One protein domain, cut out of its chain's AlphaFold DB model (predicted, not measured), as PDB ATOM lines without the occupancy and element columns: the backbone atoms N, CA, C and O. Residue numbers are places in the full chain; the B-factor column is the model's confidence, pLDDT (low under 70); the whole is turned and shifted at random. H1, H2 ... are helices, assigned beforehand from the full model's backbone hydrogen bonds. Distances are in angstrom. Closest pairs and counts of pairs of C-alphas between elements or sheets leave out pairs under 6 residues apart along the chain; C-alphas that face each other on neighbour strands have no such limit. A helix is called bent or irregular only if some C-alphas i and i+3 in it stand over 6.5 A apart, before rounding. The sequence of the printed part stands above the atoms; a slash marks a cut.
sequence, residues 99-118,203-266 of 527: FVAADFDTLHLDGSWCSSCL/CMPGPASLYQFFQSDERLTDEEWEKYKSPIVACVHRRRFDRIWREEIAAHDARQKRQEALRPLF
ATOM      1  N   PHE A  99      11.494  -3.619   6.519       89.94
ATOM      2  CA  PHE A  99      10.755  -4.019   5.318       89.94
ATOM      3  C   PHE A  99      10.329  -5.486   5.386       89.94
ATOM      4  O   PHE A  99      10.985  -6.301   6.038       89.94
ATOM      5  N   VAL A 100       9.253  -5.837   4.682       91.19
ATOM      6  CA  VAL A 100       8.825  -7.235   4.502       91.19
ATOM      7  C   VAL A 100       9.299  -7.767   3.153       91.19
ATOM      8  O   VAL A 100       9.554  -6.993   2.239       91.19
ATOM      9  N   ALA A 101       9.391  -9.093   3.006       88.38
ATOM     10  CA  ALA A 101       9.886  -9.723   1.777       88.38
ATOM     11  C   ALA A 101       9.160  -9.242   0.506       88.38
ATOM     12  O   ALA A 101       9.808  -8.991  -0.504       88.38
ATOM     13  N   ALA A 102       7.843  -9.030   0.587       85.00
ATOM     14  CA  ALA A 102       7.028  -8.522  -0.519       85.00
ATOM     15  C   ALA A 102       7.431  -7.113  -1.001       85.00
ATOM     16  O   ALA A 102       7.094  -6.733  -2.115       85.00
ATOM     17  N   ASP A 103       8.146  -6.329  -0.187       83.25
ATOM     18  CA  ASP A 103       8.592  -4.995  -0.591       83.25
ATOM     19  C   ASP A 103       9.832  -5.067  -1.523       83.25
ATOM     20  O   ASP A 103      10.115  -4.107  -2.244       83.25
ATOM     21  N   PHE A 104      10.586  -6.184  -1.528       84.56
ATOM     22  CA  PHE A 104      11.898  -6.288  -2.194       84.56
ATOM     23  C   PHE A 104      12.195  -7.609  -2.939       84.56
ATOM     24  O   PHE A 104      13.290  -7.770  -3.487       84.56
ATOM     25  N   ASP A 105      11.265  -8.560  -2.986       81.94
ATOM     26  CA  ASP A 105      11.452  -9.890  -3.590       81.94
ATOM     27  C   ASP A 105      11.845  -9.860  -5.075       81.94
ATOM     28  O   ASP A 105      12.606 -10.708  -5.528       81.94
ATOM     29  N   THR A 106      11.405  -8.853  -5.818       77.62
ATOM     30  CA  THR A 106      11.584  -8.726  -7.272       77.62
ATOM     31  C   THR A 106      12.746  -7.810  -7.671       77.62
ATOM     32  O   THR A 106      13.023  -7.671  -8.859       77.62
ATOM     33  N   LEU A 107      13.487  -7.226  -6.714       75.75
ATOM     34  CA  LEU A 107      14.591  -6.285  -7.003       75.75
ATOM     35  C   LEU A 107      15.752  -6.893  -7.808       75.75
ATOM     36  O   LEU A 107      16.581  -6.167  -8.351       75.75
ATOM     37  N   HIS A 108      15.852  -8.223  -7.806       73.25
ATOM     38  CA  HIS A 108      16.951  -8.981  -8.395       73.25
ATOM     39  C   HIS A 108      16.605  -9.601  -9.756       73.25
ATOM     40  O   HIS A 108      17.431 -10.330 -10.307       73.25
ATOM     41  N   LEU A 109      15.380  -9.391 -10.254       71.19
ATOM     42  CA  LEU A 109      14.951  -9.895 -11.557       71.19
ATOM     43  C   LEU A 109      15.591  -9.078 -12.687       71.19
ATOM     44  O   LEU A 109      15.837  -7.877 -12.542       71.19
ATOM     45  N   ASP A 110      15.866  -9.737 -13.811       60.50
ATOM     46  CA  ASP A 110      16.394  -9.083 -15.008       60.50
ATOM     47  C   ASP A 110      15.402  -8.045 -15.554       60.50
ATOM     48  O   ASP A 110      14.191  -8.231 -15.461       60.50
ATOM     49  N   GLY A 111      15.908  -6.920 -16.075       58.25
ATOM     50  CA  GLY A 111      15.079  -5.820 -16.596       58.25
ATOM     51  C   GLY A 111      14.430  -4.938 -15.527       58.25
ATOM     52  O   GLY A 111      13.820  -3.923 -15.846       58.25
ATOM     53  N   SER A 112      14.608  -5.275 -14.250       61.03
ATOM     54  CA  SER A 112      14.025  -4.494 -13.170       61.03
ATOM     55  C   SER A 112      14.725  -3.155 -12.946       61.03
ATOM     56  O   SER A 112      14.120  -2.313 -12.319       61.03
ATOM     57  N   TRP A 113      15.931  -2.904 -13.471       63.28
ATOM     58  CA  TRP A 113      16.617  -1.607 -13.356       63.28
ATOM     59  C   TRP A 113      16.885  -0.982 -14.732       63.28
ATOM     60  O   TRP A 113      17.546  -1.603 -15.562       63.28
ATOM     61  N   CYS A 114      16.427   0.251 -14.948       64.19
ATOM     62  CA  CYS A 114      16.577   1.021 -16.182       64.19
ATOM     63  C   CYS A 114      17.446   2.257 -15.979       64.19
ATOM     64  O   CYS A 114      17.169   3.084 -15.101       64.19
ATOM     65  N   SER A 115      18.446   2.420 -16.847       55.91
ATOM     66  CA  SER A 115      19.250   3.639 -16.924       55.91
ATOM     67  C   SER A 115      18.471   4.819 -17.510       55.91
ATOM     68  O   SER A 115      18.645   5.929 -17.018       55.91
ATOM     69  N   SER A 116      17.579   4.602 -18.485       53.12
ATOM     70  CA  SER A 116      16.788   5.673 -19.121       53.12
ATOM     71  C   SER A 116      15.823   6.336 -18.128       53.12
ATOM     72  O   SER A 116      15.770   7.561 -18.034       53.12
ATOM     73  N   CYS A 117      15.192   5.552 -17.244       55.44
ATOM     74  CA  CYS A 117      14.356   6.090 -16.162       55.44
ATOM     75  C   CYS A 117      15.135   6.899 -15.100       55.44
ATOM     76  O   CYS A 117      14.515   7.610 -14.309       55.44
ATOM     77  N   LEU A 118      16.471   6.777 -15.026       48.88
ATOM     78  CA  LEU A 118      17.309   7.544 -14.092       48.88
ATOM     79  C   LEU A 118      17.633   8.947 -14.627       48.88
ATOM     80  O   LEU A 118      17.743   9.881 -13.834       48.88
ATOM     81  N   CYS A 203       9.664  -1.005 -14.443       57.97
ATOM     82  CA  CYS A 203      11.067  -0.597 -14.547       57.97
ATOM     83  C   CYS A 203      11.513   0.263 -13.350       57.97
ATOM     84  O   CYS A 203      10.888   1.273 -13.026       57.97
ATOM     85  N   MET A 204      12.618  -0.089 -12.683       59.47
ATOM     86  CA  MET A 204      13.168   0.683 -11.560       59.47
ATOM     87  C   MET A 204      14.261   1.644 -12.041       59.47
ATOM     88  O   MET A 204      15.233   1.210 -12.653       59.47
ATOM     89  N   PRO A 205      14.185   2.946 -11.740       55.28
ATOM     90  CA  PRO A 205      15.238   3.884 -12.111       55.28
ATOM     91  C   PRO A 205      16.534   3.557 -11.361       55.28
ATOM     92  O   PRO A 205      16.553   3.489 -10.130       55.28
ATOM     93  N   GLY A 206      17.632   3.358 -12.089       58.19
ATOM     94  CA  GLY A 206      18.919   3.032 -11.481       58.19
ATOM     95  C   GLY A 206      20.082   3.101 -12.461       58.19
ATOM     96  O   GLY A 206      19.912   2.776 -13.634       58.19
ATOM     97  N   PRO A 207      21.293   3.480 -12.018       59.34
ATOM     98  CA  PRO A 207      22.463   3.366 -12.878       59.34
ATOM     99  C   PRO A 207      22.684   1.891 -13.238       59.34
ATOM    100  O   PRO A 207      22.417   1.012 -12.420       59.34
ATOM    101  N   ALA A 208      23.265   1.605 -14.409       62.84
ATOM    102  CA  ALA A 208      23.609   0.236 -14.827       62.84
ATOM    103  C   ALA A 208      24.456  -0.531 -13.782       62.84
ATOM    104  O   ALA A 208      24.446  -1.760 -13.716       62.84
ATOM    105  N   SER A 209      25.149   0.200 -12.902       66.38
ATOM    106  CA  SER A 209      25.874  -0.367 -11.764       66.38
ATOM    107  C   SER A 209      24.981  -1.047 -10.712       66.38
ATOM    108  O   SER A 209      25.463  -1.949 -10.033       66.38
ATOM    109  N   LEU A 210      23.691  -0.699 -10.598       71.81
ATOM    110  CA  LEU A 210      22.733  -1.412  -9.740       71.81
ATOM    111  C   LEU A 210      22.337  -2.770 -10.325       71.81
ATOM    112  O   LEU A 210      22.238  -3.745  -9.583       71.81
ATOM    113  N   TYR A 211      22.199  -2.876 -11.648       72.44
ATOM    114  CA  TYR A 211      22.002  -4.174 -12.297       72.44
ATOM    115  C   TYR A 211      23.187  -5.109 -12.012       72.44
ATOM    116  O   TYR A 211      23.011  -6.234 -11.546       72.44
ATOM    117  N   GLN A 212      24.413  -4.605 -12.178       75.62
ATOM    118  CA  GLN A 212      25.632  -5.354 -11.854       75.62
ATOM    119  C   GLN A 212      25.712  -5.725 -10.363       75.62
ATOM    120  O   GLN A 212      26.090  -6.849 -10.030       75.62
ATOM    121  N   PHE A 213      25.282  -4.829  -9.468       83.25
ATOM    122  CA  PHE A 213      25.202  -5.091  -8.030       83.25
ATOM    123  C   PHE A 213      24.314  -6.305  -7.701       83.25
ATOM    124  O   PHE A 213      24.699  -7.135  -6.873       83.25
ATOM    125  N   PHE A 214      23.152  -6.458  -8.346       79.31
ATOM    126  CA  PHE A 214      22.276  -7.618  -8.121       79.31
ATOM    127  C   PHE A 214      22.742  -8.892  -8.842       79.31
ATOM    128  O   PHE A 214      22.410  -9.992  -8.394       79.31
ATOM    129  N   GLN A 215      23.526  -8.764  -9.918       78.94
ATOM    130  CA  GLN A 215      24.033  -9.896 -10.704       78.94
ATOM    131  C   GLN A 215      25.354 -10.491 -10.208       78.94
ATOM    132  O   GLN A 215      25.693 -11.607 -10.613       78.94
ATOM    133  N   SER A 216      26.078  -9.786  -9.335       83.75
ATOM    134  CA  SER A 216      27.330 -10.262  -8.740       83.75
ATOM    135  C   SER A 216      27.158 -11.601  -8.002       83.75
ATOM    136  O   SER A 216      26.145 -11.845  -7.340       83.75
ATOM    137  N   ASP A 217      28.156 -12.483  -8.109       84.69
ATOM    138  CA  ASP A 217      28.256 -13.727  -7.337       84.69
ATOM    139  C   ASP A 217      29.139 -13.582  -6.085       84.69
ATOM    140  O   ASP A 217      29.331 -14.538  -5.330       84.69
ATOM    141  N   GLU A 218      29.650 -12.384  -5.815       88.62
ATOM    142  CA  GLU A 218      30.429 -12.101  -4.617       88.62
ATOM    143  C   GLU A 218      29.524 -11.839  -3.404       88.62
ATOM    144  O   GLU A 218      28.397 -11.343  -3.512       88.62
ATOM    145  N   ARG A 219      30.018 -12.169  -2.206       89.31
ATOM    146  CA  ARG A 219      29.305 -11.874  -0.954       89.31
ATOM    147  C   ARG A 219      29.150 -10.364  -0.796       89.31
ATOM    148  O   ARG A 219      30.080  -9.619  -1.084       89.31
ATOM    149  N   LEU A 220      27.989  -9.930  -0.306       90.94
ATOM    150  CA  LEU A 220      27.729  -8.511  -0.076       90.94
ATOM    151  C   LEU A 220      28.659  -7.985   1.025       90.94
ATOM    152  O   LEU A 220      28.621  -8.479   2.155       90.94
ATOM    153  N   THR A 221      29.458  -6.968   0.709       91.12
ATOM    154  CA  THR A 221      30.308  -6.277   1.687       91.12
ATOM    155  C   THR A 221      29.596  -5.055   2.268       91.12
ATOM    156  O   THR A 221      28.642  -4.537   1.684       91.12
ATOM    157  N   ASP A 222      30.050  -4.580   3.433       90.31
ATOM    158  CA  ASP A 222      29.504  -3.358   4.039       90.31
ATOM    159  C   ASP A 222      29.762  -2.126   3.159       90.31
ATOM    160  O   ASP A 222      28.865  -1.313   2.970       90.31
ATOM    161  N   GLU A 223      30.950  -2.013   2.564       89.94
ATOM    162  CA  GLU A 223      31.309  -0.899   1.674       89.94
ATOM    163  C   GLU A 223      30.424  -0.854   0.423       89.94
ATOM    164  O   GLU A 223      29.936   0.206   0.026       89.94
ATOM    165  N   GLU A 224      30.180  -2.019  -0.182       88.00
ATOM    166  CA  GLU A 224      29.314  -2.141  -1.347       88.00
ATOM    167  C   GLU A 224      27.859  -1.804  -0.990       88.00
ATOM    168  O   GLU A 224      27.199  -1.055  -1.714       88.00
ATOM    169  N   TRP A 225      27.371  -2.296   0.152       89.75
ATOM    170  CA  TRP A 225      26.048  -1.944   0.657       89.75
ATOM    171  C   TRP A 225      25.917  -0.436   0.882       89.75
ATOM    172  O   TRP A 225      24.977   0.171   0.384       89.75
ATOM    173  N   GLU A 226      26.864   0.196   1.573       89.38
ATOM    174  CA  GLU A 226      26.830   1.634   1.856       89.38
ATOM    175  C   GLU A 226      26.837   2.489   0.582       89.38
ATOM    176  O   GLU A 226      26.149   3.512   0.526       89.38
ATOM    177  N   LYS A 227      27.532   2.042  -0.469       85.62
ATOM    178  CA  LYS A 227      27.563   2.713  -1.774       85.62
ATOM    179  C   LYS A 227      26.207   2.705  -2.483       85.62
ATOM    180  O   LYS A 227      25.838   3.705  -3.099       85.62
ATOM    181  N   TYR A 228      25.475   1.594  -2.419       82.69
ATOM    182  CA  TYR A 228      24.256   1.391  -3.213       82.69
ATOM    183  C   TYR A 228      22.954   1.423  -2.400       82.69
ATOM    184  O   TYR A 228      21.878   1.480  -2.992       82.69
ATOM    185  N   LYS A 229      23.000   1.439  -1.061       84.50
ATOM    186  CA  LYS A 229      21.801   1.311  -0.213       84.50
ATOM    187  C   LYS A 229      20.763   2.399  -0.448       84.50
ATOM    188  O   LYS A 229      19.582   2.088  -0.472       84.50
ATOM    189  N   SER A 230      21.167   3.659  -0.611       79.88
ATOM    190  CA  SER A 230      20.239   4.797  -0.640       79.88
ATOM    191  C   SER A 230      19.221   4.722  -1.787       79.88
ATOM    192  O   SER A 230      18.023   4.759  -1.496       79.88
ATOM    193  N   PRO A 231      19.634   4.564  -3.064       71.94
ATOM    194  CA  PRO A 231      18.675   4.423  -4.161       71.94
ATOM    195  C   PRO A 231      17.817   3.160  -4.027       71.94
ATOM    196  O   PRO A 231      16.618   3.206  -4.303       71.94
ATOM    197  N   ILE A 232      18.385   2.052  -3.537       79.62
ATOM    198  CA  ILE A 232      17.626   0.806  -3.391       79.62
ATOM    199  C   ILE A 232      16.574   0.938  -2.281       79.62
ATOM    200  O   ILE A 232      15.413   0.612  -2.501       79.62
ATOM    201  N   VAL A 233      16.931   1.483  -1.116       83.38
ATOM    202  CA  VAL A 233      16.004   1.730   0.003       83.38
ATOM    203  C   VAL A 233      14.879   2.682  -0.405       83.38
ATOM    204  O   VAL A 233      13.723   2.421  -0.078       83.38
ATOM    205  N   ALA A 234      15.178   3.745  -1.160       73.69
ATOM    206  CA  ALA A 234      14.153   4.645  -1.692       73.69
ATOM    207  C   ALA A 234      13.155   3.910  -2.609       73.69
ATOM    208  O   ALA A 234      11.947   4.137  -2.520       73.69
ATOM    209  N   CYS A 235      13.641   2.983  -3.438       73.62
ATOM    210  CA  CYS A 235      12.788   2.136  -4.270       73.62
ATOM    211  C   CYS A 235      11.903   1.197  -3.430       73.62
ATOM    212  O   CYS A 235      10.689   1.148  -3.641       73.62
ATOM    213  N   VAL A 236      12.471   0.514  -2.427       81.94
ATOM    214  CA  VAL A 236      11.704  -0.364  -1.519       81.94
ATOM    215  C   VAL A 236      10.631   0.425  -0.762       81.94
ATOM    216  O   VAL A 236       9.507  -0.049  -0.605       81.94
ATOM    217  N   HIS A 237      10.924   1.661  -0.348       77.88
ATOM    218  CA  HIS A 237       9.926   2.553   0.246       77.88
ATOM    219  C   HIS A 237       8.769   2.864  -0.703       77.88
ATOM    220  O   HIS A 237       7.617   2.804  -0.274       77.88
ATOM    221  N   ARG A 238       9.055   3.170  -1.974       73.56
ATOM    222  CA  ARG A 238       8.016   3.418  -2.981       73.56
ATOM    223  C   ARG A 238       7.144   2.181  -3.183       73.56
ATOM    224  O   ARG A 238       5.932   2.282  -3.092       73.56
ATOM    225  N   ARG A 239       7.746   1.000  -3.330       77.94
ATOM    226  CA  ARG A 239       7.003  -0.264  -3.475       77.94
ATOM    227  C   ARG A 239       6.149  -0.592  -2.260       77.94
ATOM    228  O   ARG A 239       5.011  -1.027  -2.411       77.94
ATOM    229  N   ARG A 240       6.666  -0.348  -1.054       81.38
ATOM    230  CA  ARG A 240       5.884  -0.471   0.177       81.38
ATOM    231  C   ARG A 240       4.690   0.482   0.164       81.38
ATOM    232  O   ARG A 240       3.596   0.062   0.523       81.38
ATOM    233  N   PHE A 241       4.896   1.737  -0.233       74.62
ATOM    234  CA  PHE A 241       3.816   2.712  -0.363       74.62
ATOM    235  C   PHE A 241       2.777   2.251  -1.389       74.62
ATOM    236  O   PHE A 241       1.606   2.163  -1.043       74.62
ATOM    237  N   ASP A 242       3.197   1.856  -2.592       73.56
ATOM    238  CA  ASP A 242       2.301   1.386  -3.653       73.56
ATOM    239  C   ASP A 242       1.520   0.139  -3.231       73.56
ATOM    240  O   ASP A 242       0.329   0.027  -3.514       73.56
ATOM    241  N   ARG A 243       2.168  -0.799  -2.531       82.88
ATOM    242  CA  ARG A 243       1.515  -1.992  -1.988       82.88
ATOM    243  C   ARG A 243       0.452  -1.615  -0.963       82.88
ATOM    244  O   ARG A 243      -0.683  -2.059  -1.105       82.88
ATOM    245  N   ILE A 244       0.798  -0.791   0.029       79.31
ATOM    246  CA  ILE A 244      -0.150  -0.325   1.053       79.31
ATOM    247  C   ILE A 244      -1.306   0.427   0.390       79.31
ATOM    248  O   ILE A 244      -2.459   0.150   0.688       79.31
ATOM    249  N   TRP A 245      -1.016   1.311  -0.563       74.94
ATOM    250  CA  TRP A 245      -2.020   2.075  -1.296       74.94
ATOM    251  C   TRP A 245      -2.975   1.174  -2.089       74.94
ATOM    252  O   TRP A 245      -4.191   1.337  -2.014       74.94
ATOM    253  N   ARG A 246      -2.457   0.165  -2.803       79.88
ATOM    254  CA  ARG A 246      -3.286  -0.836  -3.501       79.88
ATOM    255  C   ARG A 246      -4.111  -1.675  -2.529       79.88
ATOM    256  O   ARG A 246      -5.274  -1.946  -2.813       79.88
ATOM    257  N   GLU A 247      -3.530  -2.088  -1.404       83.56
ATOM    258  CA  GLU A 247      -4.236  -2.811  -0.341       83.56
ATOM    259  C   GLU A 247      -5.367  -1.949   0.253       83.56
ATOM    260  O   GLU A 247      -6.474  -2.449   0.455       83.56
ATOM    261  N   GLU A 248      -5.134  -0.651   0.464       82.31
ATOM    262  CA  GLU A 248      -6.124   0.314   0.953       82.31
ATOM    263  C   GLU A 248      -7.250   0.562  -0.057       82.31
ATOM    264  O   GLU A 248      -8.420   0.526   0.333       82.31
ATOM    265  N   ILE A 249      -6.927   0.749  -1.342       79.88
ATOM    266  CA  ILE A 249      -7.922   0.864  -2.421       79.88
ATOM    267  C   ILE A 249      -8.750  -0.417  -2.503       79.88
ATOM    268  O   ILE A 249      -9.976  -0.361  -2.448       79.88
ATOM    269  N   ALA A 250      -8.109  -1.586  -2.551       82.94
ATOM    270  CA  ALA A 250      -8.817  -2.860  -2.616       82.94
ATOM    271  C   ALA A 250      -9.716  -3.077  -1.385       82.94
ATOM    272  O   ALA A 250     -10.841  -3.570  -1.508       82.94
ATOM    273  N   ALA A 251      -9.258  -2.680  -0.194       84.31
ATOM    274  CA  ALA A 251     -10.055  -2.725   1.026       84.31
ATOM    275  C   ALA A 251     -11.223  -1.723   0.997       84.31
ATOM    276  O   ALA A 251     -12.310  -2.037   1.491       84.31
ATOM    277  N   HIS A 252     -11.028  -0.531   0.431       82.69
ATOM    278  CA  HIS A 252     -12.082   0.456   0.207       82.69
ATOM    279  C   HIS A 252     -13.144  -0.074  -0.767       82.69
ATOM    280  O   HIS A 252     -14.321  -0.120  -0.408       82.69
ATOM    281  N   ASP A 253     -12.737  -0.592  -1.922       85.69
ATOM    282  CA  ASP A 253     -13.634  -1.171  -2.926       85.69
ATOM    283  C   ASP A 253     -14.408  -2.371  -2.372       85.69
ATOM    284  O   ASP A 253     -15.611  -2.519  -2.599       85.69
ATOM    285  N   ALA A 254     -13.745  -3.233  -1.595       87.00
ATOM    286  CA  ALA A 254     -14.398  -4.353  -0.926       87.00
ATOM    287  C   ALA A 254     -15.439  -3.881   0.104       87.00
ATOM    288  O   ALA A 254     -16.511  -4.482   0.205       87.00
ATOM    289  N   ARG A 255     -15.158  -2.805   0.857       87.81
ATOM    290  CA  ARG A 255     -16.136  -2.184   1.771       87.81
ATOM    291  C   ARG A 255     -17.330  -1.624   1.005       87.81
ATOM    292  O   ARG A 255     -18.457  -1.931   1.377       87.81
ATOM    293  N   GLN A 256     -17.094  -0.887  -0.077       89.19
ATOM    294  CA  GLN A 256     -18.160  -0.310  -0.894       89.19
ATOM    295  C   GLN A 256     -19.060  -1.398  -1.498       89.19
ATOM    296  O   GLN A 256     -20.282  -1.301  -1.421       89.19
ATOM    297  N   LYS A 257     -18.480  -2.494  -2.007       88.88
ATOM    298  CA  LYS A 257     -19.246  -3.652  -2.504       88.88
ATOM    299  C   LYS A 257     -20.121  -4.289  -1.420       88.88
ATOM    300  O   LYS A 257     -21.267  -4.637  -1.698       88.88
ATOM    301  N   ARG A 258     -19.608  -4.440  -0.192       89.38
ATOM    302  CA  ARG A 258     -20.395  -4.965   0.943       89.38
ATOM    303  C   ARG A 258     -21.526  -4.025   1.343       89.38
ATOM    304  O   ARG A 258     -22.629  -4.497   1.586       89.38
ATOM    305  N   GLN A 259     -21.264  -2.721   1.387       92.00
ATOM    306  CA  GLN A 259     -22.289  -1.714   1.660       92.00
ATOM    307  C   GLN A 259     -23.400  -1.786   0.610       92.00
ATOM    308  O   GLN A 259     -24.557  -1.971   0.966       92.00
ATOM    309  N   GLU A 260     -23.054  -1.752  -0.678       91.75
ATOM    310  CA  GLU A 260     -24.017  -1.830  -1.785       91.75
ATOM    311  C   GLU A 260     -24.856  -3.122  -1.772       91.75
ATOM    312  O   GLU A 260     -26.051  -3.094  -2.076       91.75
ATOM    313  N   ALA A 261     -24.294  -4.246  -1.315       90.81
ATOM    314  CA  ALA A 261     -25.038  -5.497  -1.140       90.81
ATOM    315  C   ALA A 261     -26.190  -5.399  -0.115       90.81
ATOM    316  O   ALA A 261     -27.084  -6.247  -0.125       90.81
ATOM    317  N   LEU A 262     -26.211  -4.369   0.739       93.06
ATOM    318  CA  LEU A 262     -27.280  -4.107   1.708       93.06
ATOM    319  C   LEU A 262     -28.425  -3.253   1.142       93.06
ATOM    320  O   LEU A 262     -29.438  -3.085   1.826       93.06
ATOM    321  N   ARG A 263     -28.340  -2.757  -0.102       92.88
ATOM    322  CA  ARG A 263     -29.452  -2.019  -0.734       92.88
ATOM    323  C   ARG A 263     -30.790  -2.766  -0.734       92.88
ATOM    324  O   ARG A 263     -31.805  -2.118  -0.484       92.88
ATOM    325  N   PRO A 264     -30.855  -4.091  -0.978       92.12
ATOM    326  CA  PRO A 264     -32.121  -4.813  -0.910       92.12
ATOM    327  C   PRO A 264     -32.724  -4.796   0.498       92.12
ATOM    328  O   PRO A 264     -33.928  -4.611   0.634       92.12
ATOM    329  N   LEU A 265     -31.902  -4.943   1.545       92.44
ATOM    330  CA  LEU A 265     -32.360  -4.834   2.932       92.44
ATOM    331  C   LEU A 265     -32.885  -3.427   3.221       92.44
ATOM    332  O   LEU A 265     -33.989  -3.283   3.737       92.44
ATOM    333  N   PHE A 266     -32.131  -2.401   2.818       92.31
ATOM    334  CA  PHE A 266     -32.544  -1.005   2.928       92.31
ATOM    335  C   PHE A 266     -33.906  -0.769   2.269       92.31
ATOM    336  O   PHE A 266     -34.821  -0.286   2.924       92.31
TER     337      PHE A 266
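This is residues 99 to 118 and 203 to 266 of the 527 residues of the protein "RHTO0S09e00628g1_1" of Rhodosporidium toruloides (UniProt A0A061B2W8). One very long helix, H2, runs out of a small body of loops as a free arm, with the four-residue helix H3 at its far tip. The short helix H1 stands crosswise near the other end of H2, and the unnamed stretch of residues 99 to 118 makes up much of the rest of the body. The printed part has 84 residues, with three named helices in the order H1, H2, H3 and no named strand; its class is all helix. It is extended, with a radius of gyration of the C-alphas of 19.1 A and spans of 64 by 26 by 19 A, and the arm makes the length.

The printed part begins at Phe 99, C-alpha at (10.755, -4.019, 5.318), and residues 99 to 118 hold no named element. After the cut, H1 covers residues 208 to 215. H2 covers residues 222 to 260, from C-alpha 222 at (29.504, -3.358, 4.039) to C-alpha 260 at (-24.017, -1.830, -1.785), 53.9 A. H2 is irregular, with C-alphas 227 and 230 7.7 A apart, and has a kink of 59 degrees near residue 229. H3 covers residues 263 to 266 and ends at C-alpha 266, (-32.544, -1.005, 2.928).

H1 and H2 are close but not clearly touching, their closest C-alphas being those of Leu 210 and Tyr 228, 7.3 A apart. Their lines are about perpendicular, at 83 degrees, that of H2 being a rough one. H2 and H3 meet only through their link, and H1 and H3 are apart. Residues 113 to 114 form a short parallel pairing with residues 204 to 205. In H1 every O i to N i+4 pair is within hydrogen-bond range, in H2 32 of 35 are, and H3 is too short for such a pair.

The C-alphas of Glu 218 and Phe 266 are the two farthest apart, at 64.4 A. Residues 216 to 223 and 244 to 266 stand free; without them the body spans 25 by 23 by 17 A. Residues 119 to 202 are not printed, and C-alphas 118 and 203 are 10.3 A apart across that cut. The link from H1 to H2 is short and that from H2 to H3 tight. The mean pLDDT of the printed part is 78.7, with residues 110 to 118 and 203 to 209 under 70.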